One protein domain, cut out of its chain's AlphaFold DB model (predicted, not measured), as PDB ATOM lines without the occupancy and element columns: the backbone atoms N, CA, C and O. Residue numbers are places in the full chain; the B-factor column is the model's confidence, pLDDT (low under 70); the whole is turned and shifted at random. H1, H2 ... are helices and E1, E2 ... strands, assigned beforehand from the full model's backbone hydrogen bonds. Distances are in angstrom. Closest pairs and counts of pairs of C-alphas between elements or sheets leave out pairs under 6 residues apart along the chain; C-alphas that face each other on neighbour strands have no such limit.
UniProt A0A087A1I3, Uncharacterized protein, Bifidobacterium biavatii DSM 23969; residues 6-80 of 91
ATOM      1  N   ALA A   6      51.209  50.913 152.179       97.56
ATOM      2  CA  ALA A   6      50.257  50.139 151.402       97.56
ATOM      3  C   ALA A   6      50.200  50.662 149.968       97.56
ATOM      4  O   ALA A   6      50.222  51.878 149.766       97.56
ATOM      5  N   THR A   7      50.120  49.740 149.012       98.31
ATOM      6  CA  THR A   7      49.798  50.022 147.612       98.31
ATOM      7  C   THR A   7      48.295  49.847 147.419       98.31
ATOM      8  O   THR A   7      47.732  48.840 147.849       98.31
ATOM      9  N   ILE A   8      47.648  50.837 146.814       98.62
ATOM     10  CA  ILE A   8      46.227  50.849 146.460       98.62
ATOM     11  C   ILE A   8      46.142  50.684 144.947       98.62
ATOM     12  O   ILE A   8      46.714  51.504 144.231       98.62
ATOM     13  N   TYR A   9      45.422  49.670 144.480       98.50
ATOM     14  CA  TYR A   9      45.199  49.418 143.057       98.50
ATOM     15  C   TYR A   9      43.797  49.890 142.678       98.50
ATOM     16  O   TYR A   9      42.816  49.379 143.220       98.50
ATOM     17  N   TYR A  10      43.685  50.862 141.774       98.50
ATOM     18  CA  TYR A  10      42.401  51.438 141.367       98.50
ATOM     19  C   TYR A  10      41.817  50.749 140.131       98.50
ATOM     20  O   TYR A  10      42.534  50.189 139.301       98.50
ATOM     21  N   ALA A  11      40.490  50.806 139.991       98.19
ATOM     22  CA  ALA A  11      39.761  50.168 138.894       98.19
ATOM     23  C   ALA A  11      40.076  50.755 137.504       98.19
ATOM     24  O   ALA A  11      39.914  50.075 136.493       98.19
ATOM     25  N   ASP A  12      40.538  52.002 137.443       97.06
ATOM     26  CA  ASP A  12      40.991  52.676 136.218       97.06
ATOM     27  C   ASP A  12      42.467  52.377 135.870       97.06
ATOM     28  O   ASP A  12      42.987  52.889 134.877       97.06
ATOM     29  N   GLY A  13      43.132  51.535 136.667       97.38
ATOM     30  CA  GLY A  13      44.492  51.055 136.443       97.38
ATOM     31  C   GLY A  13      45.603  51.911 137.049       97.38
ATOM     32  O   GLY A  13      46.767  51.562 136.858       97.38
ATOM     33  N   HIS A  14      45.301  53.006 137.760       97.44
ATOM     34  CA  HIS A  14      46.341  53.734 138.497       97.44
ATOM     35  C   HIS A  14      46.620  53.120 139.874       97.44
ATOM     36  O   HIS A  14      45.854  52.305 140.392       97.44
ATOM     37  N   GLU A  15      47.735  53.537 140.474       98.44
ATOM     38  CA  GLU A  15      48.160  53.091 141.796       98.44
ATOM     39  C   GLU A  15      48.553  54.270 142.682       98.44
ATOM     40  O   GLU A  15      49.163  55.241 142.225       98.44
ATOM     41  N   ASP A  16      48.271  54.145 143.977       98.25
ATOM     42  CA  ASP A  16      48.831  55.020 145.004       98.25
ATOM     43  C   ASP A  16      49.596  54.225 146.052       98.25
ATOM     44  O   ASP A  16      49.158  53.172 146.505       98.25
ATOM     45  N   VAL A  17      50.696  54.803 146.530       97.56
ATOM     46  CA  VAL A  17      51.399  54.314 147.718       97.56
ATOM     47  C   VAL A  17      51.171  55.279 148.870       97.56
ATOM     48  O   VAL A  17      51.393  56.489 148.749       97.56
ATOM     49  N   VAL A  18      50.741  54.741 150.010       97.38
ATOM     50  CA  VAL A  18      50.488  55.509 151.232       97.38
ATOM     51  C   VAL A  18      51.295  54.982 152.407       97.38
ATOM     52  O   VAL A  18      51.528  53.784 152.555       97.38
ATOM     53  N   ASN A  19      51.687  55.902 153.282       96.38
ATOM     54  CA  ASN A  19      52.314  55.571 154.552       96.38
ATOM     55  C   ASN A  19      51.244  55.237 155.588       96.38
ATOM     56  O   ASN A  19      50.373  56.061 155.880       96.38
ATOM     57  N   LEU A  20      51.338  54.053 156.181       96.38
ATOM     58  CA  LEU A  20      50.444  53.619 157.243       96.38
ATOM     59  C   LEU A  20      50.924  54.211 158.574       96.38
ATOM     60  O   LEU A  20      52.015  53.912 159.057       96.38
ATOM     61  N   THR A  21      50.121  55.118 159.132       94.81
ATOM     62  CA  THR A  21      50.463  55.897 160.333       94.81
ATOM     63  C   THR A  21      49.595  55.504 161.520       94.81
ATOM     64  O   THR A  21      48.423  55.177 161.350       94.81
ATOM     65  N   ALA A  22      50.113  55.662 162.742       95.44
ATOM     66  CA  ALA A  22      49.333  55.434 163.962       95.44
ATOM     67  C   ALA A  22      48.010  56.227 163.977       95.44
ATOM     68  O   ALA A  22      46.972  55.701 164.360       95.44
ATOM     69  N   ARG A  23      48.005  57.468 163.463       96.25
ATOM     70  CA  ARG A  23      46.781  58.277 163.341       96.25
ATOM     71  C   ARG A  23      45.728  57.613 162.453       96.25
ATOM     72  O   ARG A  23      44.546  57.665 162.777       96.25
ATOM     73  N   ALA A  24      46.135  57.052 161.317       97.44
ATOM     74  CA  ALA A  24      45.211  56.371 160.421       97.44
ATOM     75  C   ALA A  24      44.715  55.044 161.026       97.44
ATOM     76  O   ALA A  24      43.552  54.702 160.830       97.44
ATOM     77  N   GLN A  25      45.538  54.363 161.832       96.38
ATOM     78  CA  GLN A  25      45.117  53.174 162.576       96.38
ATOM     79  C   GLN A  25      44.049  53.517 163.622       96.38
ATOM     80  O   GLN A  25      42.983  52.911 163.606       96.38
ATOM     81  N   CYS A  26      44.271  54.541 164.456       96.81
ATOM     82  CA  CYS A  26      43.278  54.969 165.447       96.81
ATOM     83  C   CYS A  26      41.944  55.364 164.796       96.81
ATOM     84  O   CYS A  26      40.883  55.039 165.316       96.81
ATOM     85  N   LYS A  27      41.980  56.018 163.625       97.50
ATOM     86  CA  LYS A  27      40.760  56.337 162.865       97.50
ATOM     87  C   LYS A  27      40.001  55.086 162.412       97.50
ATOM     88  O   LYS A  27      38.776  55.119 162.372       97.50
ATOM     89  N   ALA A  28      40.705  54.015 162.044       97.31
ATOM     90  CA  ALA A  28      40.070  52.749 161.688       97.31
ATOM     91  C   ALA A  28      39.460  52.047 162.905       97.31
ATOM     92  O   ALA A  28      38.348  51.537 162.804       97.31
ATOM     93  N   GLU A  29      40.131  52.082 164.058       95.94
ATOM     94  CA  GLU A  29      39.605  51.541 165.322       95.94
ATOM     95  C   GLU A  29      38.333  52.270 165.756       95.94
ATOM     96  O   GLU A  29      37.314  51.634 166.017       95.94
ATOM     97  N   GLU A  30      38.367  53.602 165.764       96.12
ATOM     98  CA  GLU A  30      37.211  54.435 166.088       96.12
ATOM     99  C   GLU A  30      36.047  54.165 165.126       96.12
ATOM    100  O   GLU A  30      34.916  53.945 165.560       96.12
ATOM    101  N   HIS A  31      36.319  54.106 163.818       96.31
ATOM    102  CA  HIS A  31      35.285  53.830 162.826       96.31
ATOM    103  C   HIS A  31      34.670  52.435 163.000       96.31
ATOM    104  O   HIS A  31      33.447  52.299 162.928       96.31
ATOM    105  N   ALA A  32      35.482  51.410 163.269       95.62
ATOM    106  CA  ALA A  32      34.999  50.055 163.523       95.62
ATOM    107  C   ALA A  32      34.074  49.999 164.750       95.62
ATOM    108  O   ALA A  32      33.007  49.388 164.685       95.62
ATOM    109  N   GLN A  33      34.435  50.687 165.838       94.50
ATOM    110  CA  GLN A  33      33.609  50.762 167.046       94.50
ATOM    111  C   GLN A  33      32.288  51.495 166.795       94.50
ATOM    112  O   GLN A  33      31.225  50.965 167.114       94.50
ATOM    113  N   VAL A  34      32.339  52.682 166.180       95.94
ATOM    114  CA  VAL A  34      31.151  53.510 165.902       95.94
ATOM    115  C   VAL A  34      30.146  52.783 165.011       95.94
ATOM    116  O   VAL A  34      28.941  52.907 165.212       95.94
ATOM    117  N   ASN A  35      30.626  51.999 164.047       94.88
ATOM    118  CA  ASN A  35      29.769  51.293 163.099       94.88
ATOM    119  C   ASN A  35      29.458  49.845 163.515       94.88
ATOM    120  O   ASN A  35      28.882  49.094 162.727       94.88
ATOM    121  N   GLY A  36      29.844  49.432 164.727       94.94
ATOM    122  CA  GLY A  36      29.527  48.108 165.265       94.94
ATOM    123  C   GLY A  36      30.181  46.949 164.509       94.94
ATOM    124  O   GLY A  36      29.584  45.882 164.390       94.94
ATOM    125  N   TRP A  37      31.388  47.138 163.968       93.00
ATOM    126  CA  TRP A  37      32.103  46.095 163.216       93.00
ATOM    127  C   TRP A  37      32.725  45.024 164.121       93.00
ATOM    128  O   TRP A  37      33.126  43.977 163.622       93.00
ATOM    129  N   GLY A  38      32.787  45.278 165.429       89.25
ATOM    130  CA  GLY A  38      33.498  44.438 166.387       89.25
ATOM    131  C   GLY A  38      34.955  44.866 166.548       89.25
ATOM    132  O   GLY A  38      35.329  45.996 166.219       89.25
ATOM    133  N   SER A  39      35.777  43.976 167.099       87.31
ATOM    134  CA  SER A  39      37.211  44.227 167.247       87.31
ATOM    135  C   SER A  39      37.931  44.183 165.892       87.31
ATOM    136  O   SER A  39      37.387  43.704 164.894       87.31
ATOM    137  N   ALA A  40      39.180  44.657 165.840       83.31
ATOM    138  CA  ALA A  40      39.989  44.580 164.623       83.31
ATOM    139  C   ALA A  40      40.183  43.130 164.132       83.31
ATOM    140  O   ALA A  40      40.267  42.909 162.928       83.31
ATOM    141  N   GLU A  41      40.197  42.147 165.037       88.69
ATOM    142  CA  GLU A  41      40.287  40.729 164.671       88.69
ATOM    143  C   GLU A  41      38.988  40.223 164.026       88.69
ATOM    144  O   GLU A  41      39.040  39.506 163.027       88.69
ATOM    145  N   ASP A  42      37.827  40.674 164.513       90.81
ATOM    146  CA  ASP A  42      36.514  40.273 163.980       90.81
ATOM    147  C   ASP A  42      36.223  40.883 162.597       90.81
ATOM    148  O   ASP A  42      35.450  40.333 161.811       90.81
ATOM    149  N   CYS A  43      36.841  42.026 162.274       91.50
ATOM    150  CA  CYS A  43      36.608  42.765 161.031       91.50
ATOM    151  C   CYS A  43      37.885  43.072 160.240       91.50
ATOM    152  O   CYS A  43      37.935  44.057 159.501       91.50
ATOM    153  N   LYS A  44      38.905  42.213 160.347       93.56
ATOM    154  CA  LYS A  44      40.272  42.452 159.853       93.56
ATOM    155  C   LYS A  44      40.357  43.057 158.452       93.56
ATOM    156  O   LYS A  44      41.086  44.022 158.245       93.56
ATOM    157  N   ILE A  45      39.597  42.522 157.499       94.25
ATOM    158  CA  ILE A  45      39.599  43.009 156.112       94.25
ATOM    159  C   ILE A  45      39.060  44.447 156.042       94.25
ATOM    160  O   ILE A  45      39.736  45.345 155.546       94.25
ATOM    161  N   ARG A  46      37.873  44.695 156.609       95.25
ATOM    162  CA  ARG A  46      37.243  46.028 156.640       95.25
ATOM    163  C   ARG A  46      38.100  47.044 157.385       95.25
ATOM    164  O   ARG A  46      38.233  48.184 156.946       95.25
ATOM    165  N   PHE A  47      38.704  46.615 158.488       97.12
ATOM    166  CA  PHE A  47      39.627  47.425 159.262       97.12
ATOM    167  C   PHE A  47      40.828  47.867 158.420       97.12
ATOM    168  O   PHE A  47      41.155  49.052 158.394       97.12
ATOM    169  N   VAL A  48      41.471  46.937 157.703       96.88
ATOM    170  CA  VAL A  48      42.631  47.239 156.850       96.88
ATOM    171  C   VAL A  48      42.259  48.218 155.738       96.88
ATOM    172  O   VAL A  48      42.974  49.203 155.553       96.88
ATOM    173  N   TYR A  49      41.135  48.020 155.050       98.06
ATOM    174  CA  TYR A  49      40.701  48.959 154.013       98.06
ATOM    175  C   TYR A  49      40.427  50.355 154.572       98.06
ATOM    176  O   TYR A  49      40.900  51.339 154.003       98.06
ATOM    177  N   TYR A  50      39.751  50.465 155.718       98.38
ATOM    178  CA  TYR A  50      39.519  51.773 156.328       98.38
ATOM    179  C   TYR A  50      40.816  52.415 156.844       98.38
ATOM    180  O   TYR A  50      40.989  53.631 156.759       98.38
ATOM    181  N   TYR A  51      41.767  51.621 157.337       98.06
ATOM    182  CA  TYR A  51      43.087  52.108 157.732       98.06
ATOM    183  C   TYR A  51      43.821  52.730 156.535       98.06
ATOM    184  O   TYR A  51      44.307  53.864 156.610       98.06
ATOM    185  N   VAL A  52      43.851  52.025 155.407       98.44
ATOM    186  CA  VAL A  52      44.499  52.505 154.181       98.44
ATOM    187  C   VAL A  52      43.768  53.722 153.613       98.44
ATOM    188  O   VAL A  52      44.421  54.716 153.292       98.44
ATOM    189  N   TYR A  53      42.433  53.718 153.609       98.69
ATOM    190  CA  TYR A  53      41.617  54.887 153.272       98.69
ATOM    191  C   TYR A  53      41.968  56.097 154.139       98.69
ATOM    192  O   TYR A  53      42.215  57.188 153.630       98.69
ATOM    193  N   ALA A  54      42.025  55.927 155.462       98.50
ATOM    194  CA  ALA A  54      42.324  57.014 156.383       98.50
ATOM    195  C   ALA A  54      43.728  57.588 156.142       98.50
ATOM    196  O   ALA A  54      43.918  58.807 156.252       98.50
ATOM    197  N   ALA A  55      44.697  56.740 155.786       98.38
ATOM    198  CA  ALA A  55      46.028  57.167 155.370       98.38
ATOM    199  C   ALA A  55      45.974  57.962 154.055       98.38
ATOM    200  O   ALA A  55      46.455  59.094 154.033       98.38
ATOM    201  N   ALA A  56      45.318  57.432 153.017       98.44
ATOM    202  CA  ALA A  56      45.143  58.082 151.715       98.44
ATOM    203  C   ALA A  56      44.425  59.436 151.815       98.44
ATOM    204  O   ALA A  56      44.833  60.424 151.204       98.44
ATOM    205  N   ARG A  57      43.380  59.520 152.640       98.25
ATOM    206  CA  ARG A  57      42.627  60.753 152.895       98.25
ATOM    207  C   ARG A  57      43.492  61.797 153.588       98.25
ATOM    208  O   ARG A  57      43.449  62.970 153.235       98.25
ATOM    209  N   THR A  58      44.281  61.373 154.577       96.56
ATOM    210  CA  THR A  58      45.138  62.276 155.362       96.56
ATOM    211  C   THR A  58      46.357  62.745 154.558       96.56
ATOM    212  O   THR A  58      46.832  63.853 154.784       96.56
ATOM    213  N   SER A  59      46.845  61.945 153.606       96.75
ATOM    214  CA  SER A  59      47.943  62.308 152.699       96.75
ATOM    215  C   SER A  59      47.495  63.047 151.432       96.75
ATOM    216  O   SER A  59      48.341  63.420 150.624       96.75
ATOM    217  N   GLY A  60      46.189  63.268 151.249       97.81
ATOM    218  CA  GLY A  60      45.632  63.977 150.094       97.81
ATOM    219  C   GLY A  60      45.557  63.152 148.805       97.81
ATOM    220  O   GLY A  60      45.318  63.724 147.747       97.81
ATOM    221  N   LYS A  61      45.736  61.829 148.881       97.94
ATOM    222  CA  LYS A  61      45.629  60.911 147.735       97.94
ATOM    223  C   LYS A  61      44.197  60.686 147.267       97.94
ATOM    224  O   LYS A  61      43.963  60.465 146.091       97.94
ATOM    225  N   THR A  62      43.228  60.819 148.169       97.75
ATOM    226  CA  THR A  62      41.814  60.789 147.797       97.75
ATOM    227  C   THR A  62      41.034  61.938 148.418       97.75
ATOM    228  O   THR A  62      41.247  62.334 149.570       97.75
ATOM    229  N   SER A  63      40.101  62.477 147.635       97.56
ATOM    230  CA  SER A  63      39.090  63.425 148.091       97.56
ATOM    231  C   SER A  63      37.731  62.767 148.378       97.56
ATOM    232  O   SER A  63      36.847  63.424 148.937       97.56
ATOM    233  N   LEU A  64      37.575  61.486 148.029       98.31
ATOM    234  CA  LEU A  64      36.307  60.763 148.067       98.31
ATOM    235  C   LEU A  64      35.895  60.392 149.506       98.31
ATOM    236  O   LEU A  64      36.756  60.223 150.377       98.31
ATOM    237  N   PRO A  65      34.584  60.271 149.785       98.00
ATOM    238  CA  PRO A  65      34.073  59.538 150.944       98.00
ATOM    239  C   PRO A  65      34.460  58.051 150.895       98.00
ATOM    240  O   PRO A  65      34.753  57.536 149.820       98.00
ATOM    241  N   TYR A  66      34.416  57.360 152.040       97.94
ATOM    242  CA  TYR A  66      34.880  55.971 152.153       97.94
ATOM    243  C   TYR A  66      34.178  55.019 151.179       97.94
ATOM    244  O   TYR A  66      34.867  54.320 150.449       97.94
ATOM    245  N   ASP A  67      32.844  55.046 151.116       97.69
ATOM    246  CA  ASP A  67      32.078  54.131 150.257       97.69
ATOM    247  C   ASP A  67      32.403  54.350 148.767       97.69
ATOM    248  O   ASP A  67      32.684  53.415 148.032       97.69
ATOM    249  N   ALA A  68      32.503  55.610 148.335       98.44
ATOM    250  CA  ALA A  68      32.900  55.923 146.962       98.44
ATOM    251  C   ALA A  68      34.368  55.565 146.667       98.44
ATOM    252  O   ALA A  68      34.714  55.236 145.536       98.44
ATOM    253  N   TRP A  69      35.248  55.656 147.667       98.50
ATOM    254  CA  TRP A  69      36.643  55.258 147.521       98.50
ATOM    255  C   TRP A  69      36.788  53.737 147.438       98.50
ATOM    256  O   TRP A  69      37.502  53.261 146.560       98.50
ATOM    257  N   ILE A  70      36.106  52.975 148.301       98.06
ATOM    258  CA  ILE A  70      36.212  51.512 148.302       98.06
ATOM    259  C   ILE A  70      35.636  50.913 147.013       98.06
ATOM    260  O   ILE A  70      36.232  49.991 146.468       98.06
ATOM    261  N   ASP A  71      34.573  51.507 146.463       98.38
ATOM    262  CA  ASP A  71      34.009  51.125 145.160       98.38
ATOM    263  C   ASP A  71      34.955  51.427 143.979       98.38
ATOM    264  O   ASP A  71      34.803  50.864 142.896       98.38
ATOM    265  N   SER A  72      35.928  52.327 144.166       98.19
ATOM    266  CA  SER A  72      36.876  52.736 143.118       98.19
ATOM    267  C   SER A  72      38.150  51.889 143.054       98.19
ATOM    268  O   SER A  72      38.923  52.032 142.102       98.19
ATOM    269  N   ILE A  73      38.391  51.026 144.045       98.19
ATOM    270  CA  ILE A  73      39.614  50.222 144.140       98.19
ATOM    271  C   ILE A  73      39.355  48.742 143.849       98.19
ATOM    272  O   ILE A  73      38.271  48.222 144.084       98.19
ATOM    273  N   ILE A  74      40.379  48.060 143.342       98.06
ATOM    274  CA  ILE A  74      40.387  46.610 143.126       98.06
ATOM    275  C   ILE A  74      40.923  45.904 144.371       98.06
ATOM    276  O   ILE A  74      40.325  44.935 144.833       98.06
ATOM    277  N   ASP A  75      42.058  46.371 144.900       97.44
ATOM    278  CA  ASP A  75      42.702  45.748 146.054       97.44
ATOM    279  C   ASP A  75      43.660  46.702 146.787       97.44
ATOM    280  O   ASP A  75      44.034  47.770 146.290       97.44
ATOM    281  N   VAL A  76      44.078  46.291 147.984       97.75
ATOM    282  CA  VAL A  76      45.114  46.928 148.792       97.75
ATOM    283  C   VAL A  76      46.154  45.896 149.209       97.75
ATOM    284  O   VAL A  76      45.861  44.942 149.926       97.75
ATOM    285  N   GLN A  77      47.413  46.175 148.886       96.94
ATOM    286  CA  GLN A  77      48.551  45.394 149.355       96.94
ATOM    287  C   GLN A  77      49.282  46.137 150.469       96.94
ATOM    288  O   GLN A  77      49.863  47.199 150.256       96.94
ATOM    289  N   VAL A  78      49.293  45.561 151.671       95.25
ATOM    290  CA  VAL A  78      50.063  46.093 152.801       95.25
ATOM    291  C   VAL A  78      51.503  45.601 152.716       95.25
ATOM    292  O   VAL A  78      51.767  44.407 152.830       95.25
ATOM    293  N   ASN A  79      52.442  46.534 152.593       93.19
ATOM    294  CA  ASN A  79      53.866  46.248 152.510       93.19
ATOM    295  C   ASN A  79      54.496  46.425 153.895       93.19
ATOM    296  O   ASN A  79      54.556  47.531 154.451       93.19
ATOM    297  N   VAL A  80      54.954  45.314 154.468       84.38
ATOM    298  CA  VAL A  80      55.740  45.315 155.702       84.38
ATOM    299  C   VAL A  80      57.208  45.236 155.294       84.38
ATOM    300  O   VAL A  80      57.582  44.303 154.591       84.38
TER     301      VAL A  80
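What this domain is: This is residues 6 to 80 of the 91 residues of an uncharacterized protein of Bifidobacterium biavatii DSM 23969 (UniProt A0A087A1I3). H2 crosses one face of the antiparallel sheet E2 E1 E3, two layers; H1 crosses H2 on its far side, and H3 packs on H2. The compact printed part has 75 residues with E1 E2 H1 H2 H3 E3 in order, class mixed. The radius of gyration of the C-alphas is 11.6 A, the spans 33 by 22 by 21 A.

Where its parts are: E1, residues 6 to 10, begins at C-alpha 6 (50.257, 50.139, 151.402). E2 is residues 15 to 19, H1 22 to 34, H2 44 to 58, 20.9 A long, and H3 66 to 70. E3, residues 73 to 79, ends at C-alpha 79 (53.866, 46.248, 152.510).

How they stand to each other: N 8 and O 16 of hairpin E1 and E2, and N 7 and O 77 of E1 and E3, are 2.8 A apart, within hydrogen-bond range. H1 touches H2 at a steep tilt of 55 degrees, closest at C-alphas Ala 24 and Ala 54, 5.0 A. In H1, H2 and H3 every O i to N i+4 pair is within range.

The domain as a whole: There is no cut, and no printed residue is under 70 pLDDT.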